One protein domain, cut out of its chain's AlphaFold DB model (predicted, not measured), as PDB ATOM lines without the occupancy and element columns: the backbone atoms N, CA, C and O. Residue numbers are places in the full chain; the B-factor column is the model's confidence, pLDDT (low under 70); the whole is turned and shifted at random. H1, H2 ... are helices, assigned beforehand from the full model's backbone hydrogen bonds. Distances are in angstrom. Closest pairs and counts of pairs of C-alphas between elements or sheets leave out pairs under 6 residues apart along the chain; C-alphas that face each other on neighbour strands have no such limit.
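AT A GLANCE: This is residues 63 to 138 of the 302 residues of the protein "Ankyrin_rpt-contain_dom domain-containing protein" of candidate division TM6 bacterium GW2011_GWE2_42_60 (UniProt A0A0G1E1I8). Two helical hairpins are stacked one on the other, H1 with H2 and then H3 with H4, and H1 of the first packs on H3 of the second. A long looping stretch, residues 92 to 107, leads from the end of H2 to the start of H3, and a second long stretch, residues 127 to 138, runs from the end of H4 out to Glu 138. The printed part has 76 residues with four named helices, in the order H1, H2, H3, H4, and no named strand; its class is all helix. It is compact, with a radius of gyration of the C-alphas of 10.8 A, and its outline is rounded, with spans of 27 by 24 by 21 A.

HOW THE PARTS SIT: H1, residues 63 to 78, and H2, residues 82 to 91, form a hairpin: they touch and run opposite ways at a shallow tilt of 19 degrees. Their closest C-alphas, those of Ala 76 and Val 85, are 5.8 A apart. H1 also touches H3, residues 108 to 114, with the closest C-alphas, those of Ile 77 and Ala 112, 5.9 A apart. These two run the same way at a shallow tilt of 32 degrees, only just short of steep. H3 and H4, residues 118 to 126, form the second hairpin, touching and running opposite ways at a shallow tilt of 31 degrees. Their closest C-alphas are those of Ala 112 and Val 121, 5.7 A apart. The helix packing is mostly aligned: these three pairs are each at a shallow tilt. H2 and H4 only just touch, with 3 pairs of C-alphas within 8 A, and only at their ends; the closest C-alphas are those of Leu 82 and Ile 120, 6.0 A apart. H1 and H4 are close but not clearly touching, with the C-alphas of Ile 77 and Ile 120 closest at 7.0 A. H2 and H3 are apart. In H1, H2, H3 and H4 every O i to N i+4 pair is within hydrogen-bond range.

IN THESE COORDINATES: H1, the longest helix with 16 residues, begins at C-alpha 63 at (278.212, 234.337, 305.511) and measures 22.4 A from first to last C-alpha. H2 measures 14.2 A and ends at C-alpha 91 at (267.246, 239.877, 316.125). H3 measures 9.9 A. H4 measures 12.2 A and ends at C-alpha 126 at (271.819, 232.983, 330.123).

THE WHOLE: The two C-alphas farthest apart, those of Lys 83 and Glu 138, are 31.7 A apart. The printed part has no cut. The link from H2 to H3 is long, with 16 residues, while those from H1 to H2 and from H3 to H4 are tight. The mean pLDDT of the printed part is 85.9, and the model's confidence is under 70 at residues 63 to 68, residue 91 and residues 101 to 102.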
ATOM      1  N   LYS A  63     276.924 234.236 304.812       55.16
ATOM      2  CA  LYS A  63     278.212 234.337 305.511       55.16
ATOM      3  C   LYS A  63     278.559 235.797 305.827       55.16
ATOM      4  O   LYS A  63     278.924 236.080 306.961       55.16
ATOM      5  N   ARG A  64     278.388 236.709 304.864       62.94
ATOM      6  CA  ARG A  64     278.610 238.152 305.061       62.94
ATOM      7  C   ARG A  64     277.639 238.760 306.072       62.94
ATOM      8  O   ARG A  64     278.058 239.539 306.916       62.94
ATOM      9  N   GLU A  65     276.365 238.380 306.022       62.38
ATOM     10  CA  GLU A  65     275.343 238.793 306.990       62.38
ATOM     11  C   GLU A  65     275.743 238.373 308.409       62.38
ATOM     12  O   GLU A  65     275.698 239.190 309.326       62.38
ATOM     13  N   LYS A  66     276.222 237.135 308.587       64.69
ATOM     14  CA  LYS A  66     276.734 236.653 309.877       64.69
ATOM     15  C   LYS A  66     277.982 237.389 310.349       64.69
ATOM     16  O   LYS A  66     278.047 237.769 311.514       64.69
ATOM     17  N   GLU A  67     278.960 237.586 309.465       69.50
ATOM     18  CA  GLU A  67     280.190 238.331 309.767       69.50
ATOM     19  C   GLU A  67     279.859 239.760 310.221       69.50
ATOM     20  O   GLU A  67     280.372 240.230 311.238       69.50
ATOM     21  N   LEU A  68     278.914 240.412 309.547       69.31
ATOM     22  CA  LEU A  68     278.504 241.767 309.870       69.31
ATOM     23  C   LEU A  68     277.682 241.858 311.166       69.31
ATOM     24  O   LEU A  68     277.953 242.728 311.993       69.31
ATOM     25  N   CYS A  69     276.741 240.936 311.401       70.31
ATOM     26  CA  CYS A  69     276.034 240.837 312.688       70.31
ATOM     27  C   CYS A  69     277.004 240.605 313.845       70.31
ATOM     28  O   CYS A  69     276.890 241.234 314.893       70.31
ATOM     29  N   SER A  70     277.975 239.709 313.646       79.00
ATOM     30  CA  SER A  70     279.018 239.421 314.625       79.00
ATOM     31  C   SER A  70     279.857 240.661 314.920       79.00
ATOM     32  O   SER A  70     280.156 240.922 316.076       79.00
ATOM     33  N   ARG A  71     280.169 241.479 313.909       77.88
ATOM     34  CA  ARG A  71     280.862 242.766 314.075       77.88
ATOM     35  C   ARG A  71     280.101 243.748 314.953       77.88
ATOM     36  O   ARG A  71     280.684 244.285 315.889       77.88
ATOM     37  N   PHE A  72     278.812 243.949 314.698       74.06
ATOM     38  CA  PHE A  72     277.997 244.836 315.529       74.06
ATOM     39  C   PHE A  72     277.822 244.303 316.946       74.06
ATOM     40  O   PHE A  72     277.900 245.075 317.898       74.06
ATOM     41  N   LEU A  73     277.655 242.987 317.095       82.81
ATOM     42  CA  LEU A  73     277.583 242.352 318.404       82.81
ATOM     43  C   LEU A  73     278.889 242.555 319.179       82.81
ATOM     44  O   LEU A  73     278.844 242.969 320.331       82.81
ATOM     45  N   THR A  74     280.043 242.340 318.546       82.75
ATOM     46  CA  THR A  74     281.359 242.611 319.137       82.75
ATOM     47  C   THR A  74     281.486 244.073 319.567       82.75
ATOM     48  O   THR A  74     281.769 244.316 320.733       82.75
ATOM     49  N   LEU A  75     281.189 245.043 318.699       77.50
ATOM     50  CA  LEU A  75     281.279 246.471 319.041       77.50
ATOM     51  C   LEU A  75     280.346 246.865 320.198       77.50
ATOM     52  O   LEU A  75     280.743 247.613 321.093       77.50
ATOM     53  N   ALA A  76     279.117 246.344 320.217       81.06
ATOM     54  CA  ALA A  76     278.178 246.567 321.315       81.06
ATOM     55  C   ALA A  76     278.712 246.016 322.648       81.06
ATOM     56  O   ALA A  76     278.511 246.627 323.695       81.06
ATOM     57  N   ILE A  77     279.424 244.887 322.615       89.44
ATOM     58  CA  ILE A  77     280.068 244.299 323.795       89.44
ATOM     59  C   ILE A  77     281.254 245.155 324.257       89.44
ATOM     60  O   ILE A  77     281.344 245.463 325.442       89.44
ATOM     61  N   GLU A  78     282.136 245.565 323.341       85.75
ATOM     62  CA  GLU A  78     283.319 246.387 323.648       85.75
ATOM     63  C   GLU A  78     282.944 247.748 324.246       85.75
ATOM     64  O   GLU A  78     283.627 248.254 325.133       85.75
ATOM     65  N   THR A  79     281.824 248.314 323.793       80.44
ATOM     66  CA  THR A  79     281.259 249.573 324.302       80.44
ATOM     67  C   THR A  79     280.369 249.392 325.538       80.44
ATOM     68  O   THR A  79     279.786 250.362 326.016       80.44
ATOM     69  N   ASN A  80     280.260 248.168 326.073       89.56
ATOM     70  CA  ASN A  80     279.399 247.803 327.203       89.56
ATOM     71  C   ASN A  80     277.916 248.207 327.024       89.56
ATOM     72  O   ASN A  80     277.217 248.550 327.978       89.56
ATOM     73  N   ASN A  81     277.407 248.172 325.789       82.31
ATOM     74  CA  ASN A  81     276.028 248.522 325.472       82.31
ATOM     75  C   ASN A  81     275.109 247.296 325.587       82.31
ATOM     76  O   ASN A  81     274.720 246.683 324.589       82.31
ATOM     77  N   LEU A  82     274.741 246.948 326.824       86.75
ATOM     78  CA  LEU A  82     273.886 245.795 327.137       86.75
ATOM     79  C   LEU A  82     272.585 245.783 326.315       86.75
ATOM     80  O   LEU A  82     272.204 244.742 325.783       86.75
ATOM     81  N   LYS A  83     271.931 246.943 326.157       81.19
ATOM     82  CA  LYS A  83     270.668 247.049 325.414       81.19
ATOM     83  C   LYS A  83     270.840 246.688 323.942       81.19
ATOM     84  O   LYS A  83     270.007 245.976 323.383       81.19
ATOM     85  N   MET A  84     271.919 247.152 323.316       77.25
ATOM     86  CA  MET A  84     272.220 246.812 321.928       77.25
ATOM     87  C   MET A  84     272.563 245.327 321.778       77.25
ATOM     88  O   MET A  84     272.107 244.689 320.831       77.25
ATOM     89  N   VAL A  85     273.293 244.745 322.734       83.94
ATOM     90  CA  VAL A  85     273.558 243.298 322.757       83.94
ATOM     91  C   VAL A  85     272.249 242.500 322.803       83.94
ATOM     92  O   VAL A  85     272.089 241.568 322.017       83.94
ATOM     93  N   GLU A  86     271.287 242.878 323.653       82.81
ATOM     94  CA  GLU A  86     269.959 242.244 323.688       82.81
ATOM     95  C   GLU A  86     269.244 242.331 322.337       82.81
ATOM     96  O   GLU A  86     268.806 241.307 321.818       82.81
ATOM     97  N   ILE A  87     269.172 243.532 321.748       79.00
ATOM     98  CA  ILE A  87     268.499 243.770 320.462       79.00
ATOM     99  C   ILE A  87     269.113 242.904 319.356       79.00
ATOM    100  O   ILE A  87     268.385 242.268 318.593       79.00
ATOM    101  N   LEU A  88     270.445 242.845 319.281       76.56
ATOM    102  CA  LEU A  88     271.152 242.062 318.270       76.56
ATOM    103  C   LEU A  88     270.910 240.555 318.450       76.56
ATOM    104  O   LEU A  88     270.632 239.858 317.472       76.56
ATOM    105  N   LEU A  89     270.952 240.048 319.685       81.69
ATOM    106  CA  LEU A  89     270.664 238.639 319.978       81.69
ATOM    107  C   LEU A  89     269.192 238.286 319.712       81.69
ATOM    108  O   LEU A  89     268.910 237.245 319.120       81.69
ATOM    109  N   ASP A  90     268.249 239.154 320.086       80.44
ATOM    110  CA  ASP A  90     266.812 238.971 319.831       80.44
ATOM    111  C   ASP A  90     266.487 239.007 318.332       80.44
ATOM    112  O   ASP A  90     265.612 238.260 317.862       80.44
ATOM    113  N   GLY A  91     267.237 239.822 317.584       68.19
ATOM    114  CA  GLY A  91     267.246 239.877 316.125       68.19
ATOM    115  C   GLY A  91     267.782 238.606 315.466       68.19
ATOM    116  O   GLY A  91     267.475 238.361 314.305       68.19
ATOM    117  N   GLY A  92     268.502 237.751 316.198       72.50
ATOM    118  CA  GLY A  92     269.034 236.483 315.695       72.50
ATOM    119  C   GLY A  92     270.537 236.483 315.416       72.50
ATOM    120  O   GLY A  92     271.010 235.586 314.716       72.50
ATOM    121  N   ALA A  93     271.298 237.446 315.949       80.00
ATOM    122  CA  ALA A  93     272.757 237.380 315.916       80.00
ATOM    123  C   ALA A  93     273.254 236.072 316.558       80.00
ATOM    124  O   ALA A  93     272.800 235.659 317.628       80.00
ATOM    125  N   GLU A  94     274.195 235.398 315.898       85.06
ATOM    126  CA  GLU A  94     274.677 234.095 316.346       85.06
ATOM    127  C   GLU A  94     275.660 234.243 317.515       85.06
ATOM    128  O   GLU A  94     276.808 234.655 317.354       85.06
ATOM    129  N   ILE A  95     275.204 233.850 318.705       92.44
ATOM    130  CA  ILE A  95     275.901 234.053 319.983       92.44
ATOM    131  C   ILE A  95     277.279 233.371 320.086       92.44
ATOM    132  O   ILE A  95     278.120 233.775 320.886       92.44
ATOM    133  N   ASN A  96     277.526 232.346 319.263       93.12
ATOM    134  CA  ASN A  96     278.771 231.572 319.230       93.12
ATOM    135  C   ASN A  96     279.589 231.801 317.944       93.12
ATOM    136  O   ASN A  96     280.500 231.021 317.650       93.12
ATOM    137  N   TRP A  97     279.269 232.831 317.154       87.69
ATOM    138  CA  TRP A  97     279.978 233.115 315.908       87.69
ATOM    139  C   TRP A  97     281.234 233.965 316.150       87.69
ATOM    140  O   TRP A  97     281.140 235.003 316.803       87.69
ATOM    141  N   PRO A  98     282.411 233.560 315.641       87.12
ATOM    142  CA  PRO A  98     283.646 234.317 315.813       87.12
ATOM    143  C   PRO A  98     283.677 235.583 314.945       87.12
ATOM    144  O   PRO A  98     283.292 235.553 313.774       87.12
ATOM    145  N   ASN A  99     284.231 236.666 315.485       82.25
ATOM    146  CA  ASN A  99     284.546 237.868 314.722       82.25
ATOM    147  C   ASN A  99     286.023 237.861 314.310       82.25
ATOM    148  O   ASN A  99     286.891 237.949 315.173       82.25
ATOM    149  N   TYR A 100     286.314 237.781 313.011       79.06
ATOM    150  CA  TYR A 100     287.690 237.746 312.495       79.06
ATOM    151  C   TYR A 100     288.276 239.116 312.139       79.06
ATOM    152  O   TYR A 100     289.491 239.228 312.050       79.06
ATOM    153  N   GLU A 101     287.445 240.134 311.919       69.31
ATOM    154  CA  GLU A 101     287.896 241.435 311.405       69.31
ATOM    155  C   GLU A 101     288.423 242.364 312.500       69.31
ATOM    156  O   GLU A 101     289.405 243.065 312.290       69.31
ATOM    157  N   ILE A 102     287.754 242.384 313.655       69.06
ATOM    158  CA  ILE A 102     288.049 243.308 314.758       69.06
ATOM    159  C   ILE A 102     288.560 242.539 315.975       69.06
ATOM    160  O   ILE A 102     289.487 242.982 316.643       69.06
ATOM    161  N   ALA A 103     288.006 241.351 316.235       73.31
ATOM    162  CA  ALA A 103     288.348 240.566 317.419       73.31
ATOM    163  C   ALA A 103     289.185 239.312 317.109       73.31
ATOM    164  O   ALA A 103     289.248 238.403 317.931       73.31
ATOM    165  N   ASN A 104     289.821 239.234 315.935       83.31
ATOM    166  CA  ASN A 104     290.814 238.207 315.577       83.31
ATOM    167  C   ASN A 104     290.383 236.744 315.830       83.31
ATOM    168  O   ASN A 104     291.188 235.889 316.177       83.31
ATOM    169  N   GLY A 105     289.104 236.423 315.662       84.94
ATOM    170  CA  GLY A 105     288.551 235.085 315.877       84.94
ATOM    171  C   GLY A 105     288.003 234.843 317.287       84.94
ATOM    172  O   GLY A 105     287.704 233.696 317.639       84.94
ATOM    173  N   PHE A 106     287.852 235.886 318.102       92.12
ATOM    174  CA  PHE A 106     287.135 235.815 319.373       92.12
ATOM    175  C   PHE A 106     285.632 235.643 319.138       92.12
ATOM    176  O   PHE A 106     285.061 236.168 318.184       92.12
ATOM    177  N   LEU A 107     284.987 234.893 320.030       94.62
ATOM    178  CA  LEU A 107     283.523 234.806 320.085       94.62
ATOM    179  C   LEU A 107     282.989 235.906 321.017       94.62
ATOM    180  O   LEU A 107     283.737 236.326 321.902       94.62
ATOM    181  N   PRO A 108     281.700 236.286 320.916       95.50
ATOM    182  CA  PRO A 108     281.077 237.294 321.773       95.50
ATOM    183  C   PRO A 108     281.411 237.145 323.261       95.50
ATOM    184  O   PRO A 108     281.812 238.109 323.907       95.50
ATOM    185  N   ILE A 109     281.350 235.921 323.799       97.75
ATOM    186  CA  ILE A 109     281.678 235.671 325.210       97.75
ATOM    187  C   ILE A 109     283.154 235.920 325.550       97.75
ATOM    188  O   ILE A 109     283.451 236.402 326.640       97.75
ATOM    189  N   HIS A 110     284.084 235.646 324.631       97.31
ATOM    190  CA  HIS A 110     285.501 235.943 324.842       97.31
ATOM    191  C   HIS A 110     285.740 237.449 324.857       97.31
ATOM    192  O   HIS A 110     286.461 237.924 325.728       97.31
ATOM    193  N   THR A 111     285.116 238.198 323.938       95.62
ATOM    194  CA  THR A 111     285.167 239.667 323.939       95.62
ATOM    195  C   THR A 111     284.602 240.206 325.251       95.62
ATOM    196  O   THR A 111     285.269 240.977 325.931       95.62
ATOM    197  N   ALA A 112     283.440 239.719 325.689       97.50
ATOM    198  CA  ALA A 112     282.833 240.154 326.944       97.50
ATOM    199  C   ALA A 112     283.741 239.890 328.164       97.50
ATOM    200  O   ALA A 112     283.900 240.752 329.027       97.50
ATOM    201  N   CYS A 113     284.408 238.730 328.199       97.56
ATOM    202  CA  CYS A 113     285.398 238.406 329.228       97.56
ATOM    203  C   CYS A 113     286.651 239.292 329.141       97.56
ATOM    204  O   CYS A 113     287.182 239.710 330.166       97.56
ATOM    205  N   MET A 114     287.124 239.589 327.927       95.56
ATOM    206  CA  MET A 114     288.322 240.399 327.681       95.56
ATOM    207  C   MET A 114     288.149 241.844 328.154       95.56
ATOM    208  O   MET A 114     289.075 242.407 328.739       95.56
ATOM    209  N   TYR A 115     286.960 242.405 327.931       93.06
ATOM    210  CA  TYR A 115     286.575 243.760 328.335       93.06
ATOM    211  C   TYR A 115     285.985 243.827 329.749       93.06
ATOM    212  O   TYR A 115     285.636 244.907 330.213       93.06
ATOM    213  N   ASN A 116     285.897 242.693 330.452       95.69
ATOM    214  CA  ASN A 116     285.344 242.600 331.800       95.69
ATOM    215  C   ASN A 116     283.926 243.203 331.944       95.69
ATOM    216  O   ASN A 116     283.603 243.880 332.919       95.69
ATOM    217  N   VAL A 117     283.055 242.960 330.965       96.75
ATOM    218  CA  VAL A 117     281.660 243.430 330.992       96.75
ATOM    219  C   VAL A 117     280.756 242.351 331.591       96.75
ATOM    220  O   VAL A 117     280.066 241.616 330.884       96.75
ATOM    221  N   ILE A 118     280.798 242.215 332.921       97.56
ATOM    222  CA  ILE A 118     280.179 241.106 333.672       97.56
ATOM    223  C   ILE A 118     278.694 240.908 333.344       97.56
ATOM    224  O   ILE A 118     278.263 239.772 333.141       97.56
ATOM    225  N   ASP A 119     277.901 241.974 333.241       98.19
ATOM    226  CA  ASP A 119     276.462 241.847 332.968       98.19
ATOM    227  C   ASP A 119     276.172 241.337 331.553       98.19
ATOM    228  O   ASP A 119     275.254 240.542 331.347       98.19
ATOM    229  N   ILE A 120     277.022 241.695 330.591       98.31
ATOM    230  CA  ILE A 120     276.977 241.134 329.241       98.31
ATOM    231  C   ILE A 120     277.426 239.667 329.259       98.31
ATOM    232  O   ILE A 120     276.809 238.845 328.584       98.31
ATOM    233  N   VAL A 121     278.437 239.292 330.054       98.50
ATOM    234  CA  VAL A 121     278.805 237.875 330.232       98.50
ATOM    235  C   VAL A 121     277.620 237.084 330.793       98.50
ATOM    236  O   VAL A 121     277.263 236.055 330.218       98.50
ATOM    237  N   LYS A 122     276.957 237.577 331.851       98.50
ATOM    238  CA  LYS A 122     275.741 236.961 332.417       98.50
ATOM    239  C   LYS A 122     274.654 236.807 331.355       98.50
ATOM    240  O   LYS A 122     274.104 235.719 331.210       98.50
ATOM    241  N   LEU A 123     274.371 237.866 330.588       98.19
ATOM    242  CA  LEU A 123     273.394 237.827 329.498       98.19
ATOM    243  C   LEU A 123     273.747 236.740 328.477       98.19
ATOM    244  O   LEU A 123     272.900 235.913 328.151       98.19
ATOM    245  N   LEU A 124     274.991 236.706 327.997       98.19
ATOM    246  CA  LEU A 124     275.429 235.736 326.996       98.19
ATOM    247  C   LEU A 124     275.300 234.297 327.511       98.19
ATOM    248  O   LEU A 124     274.767 233.439 326.809       98.19
ATOM    249  N   VAL A 125     275.726 234.036 328.749       97.94
ATOM    250  CA  VAL A 125     275.598 232.718 329.393       97.94
ATOM    251  C   VAL A 125     274.125 232.314 329.523       97.94
ATOM    252  O   VAL A 125     273.754 231.220 329.098       97.94
ATOM    253  N   ASN A 126     273.263 233.219 329.995       97.25
ATOM    254  CA  ASN A 126     271.819 232.983 330.123       97.25
ATOM    255  C   ASN A 126     271.134 232.721 328.771       97.25
ATOM    256  O   ASN A 126     270.143 231.995 328.705       97.25
ATOM    257  N   ARG A 127     271.662 233.291 327.682       95.62
ATOM    258  CA  ARG A 127     271.193 233.073 326.304       95.62
ATOM    259  C   ARG A 127     271.831 231.847 325.627       95.62
ATOM    260  O   ARG A 127     271.630 231.643 324.432       95.62
ATOM    261  N   GLY A 128     272.572 231.019 326.366       95.00
ATOM    262  CA  GLY A 128     273.129 229.760 325.865       95.00
ATOM    263  C   GLY A 128     274.456 229.896 325.112       95.00
ATOM    264  O   GLY A 128     274.781 229.043 324.281       95.00
ATOM    265  N   ALA A 129     275.238 230.949 325.375       96.94
ATOM    266  CA  ALA A 129     276.617 231.019 324.897       96.94
ATOM    267  C   ALA A 129     277.418 229.823 325.428       96.94
ATOM    268  O   ALA A 129     277.373 229.492 326.614       96.94
ATOM    269  N   ASN A 130     278.186 229.172 324.556       96.19
ATOM    270  CA  ASN A 130     278.998 228.036 324.963       96.19
ATOM    271  C   ASN A 130     280.309 228.526 325.592       96.19
ATOM    272  O   ASN A 130     281.258 228.893 324.898       96.19
ATOM    273  N   ILE A 131     280.361 228.468 326.922       96.50
ATOM    274  CA  ILE A 131     281.472 228.950 327.753       96.50
ATOM    275  C   ILE A 131     282.761 228.124 327.637       96.50
ATOM    276  O   ILE A 131     283.779 228.504 328.206       96.50
ATOM    277  N   ASN A 132     282.726 226.988 326.938       96.12
ATOM    278  CA  ASN A 132     283.864 226.081 326.776       96.12
ATOM    279  C   ASN A 132     284.459 226.125 325.364       96.12
ATOM    280  O   ASN A 132     285.433 225.420 325.079       96.12
ATOM    281  N   LEU A 133     283.883 226.926 324.459       95.25
ATOM    282  CA  LEU A 133     284.481 227.127 323.147       95.25
ATOM    283  C   LEU A 133     285.818 227.836 323.295       95.25
ATOM    284  O   LEU A 133     285.974 228.749 324.096       95.25
ATOM    285  N   LYS A 134     286.771 227.394 322.483       94.12
ATOM    286  CA  LYS A 134     288.049 228.072 322.321       94.12
ATOM    287  C   LYS A 134     287.913 229.158 321.255       94.12
ATOM    288  O   LYS A 134     287.167 228.963 320.288       94.12
ATOM    289  N   THR A 135     288.650 230.256 321.394       92.56
ATOM    290  CA  THR A 135     288.840 231.239 320.319       92.56
ATOM    291  C   THR A 135     289.329 230.545 319.046       92.56
ATOM    292  O   THR A 135     289.903 229.450 319.071       92.56
ATOM    293  N   ARG A 136     289.093 231.187 317.901       90.56
ATOM    294  CA  ARG A 136     289.611 230.753 316.596       90.56
ATOM    295  C   ARG A 136     290.991 231.343 316.288       90.56
ATOM    296  O   ARG A 136     291.386 231.360 315.128       90.56
ATOM    297  N   THR A 137     291.685 231.809 317.323       89.12
ATOM    298  CA  THR A 137     293.073 232.275 317.274       89.12
ATOM    299  C   THR A 137     294.028 231.081 317.389       89.12
ATOM    300  O   THR A 137     293.598 229.964 317.701       89.12
ATOM    301  N   GLU A 138     295.322 231.303 317.171       87.62
ATOM    302  CA  GLU A 138     296.343 230.259 317.323       87.62
ATOM    303  C   GLU A 138     296.463 229.766 318.772       87.62
ATOM    304  O   GLU A 138     296.660 228.575 319.015       87.62
TER     305      GLU A 138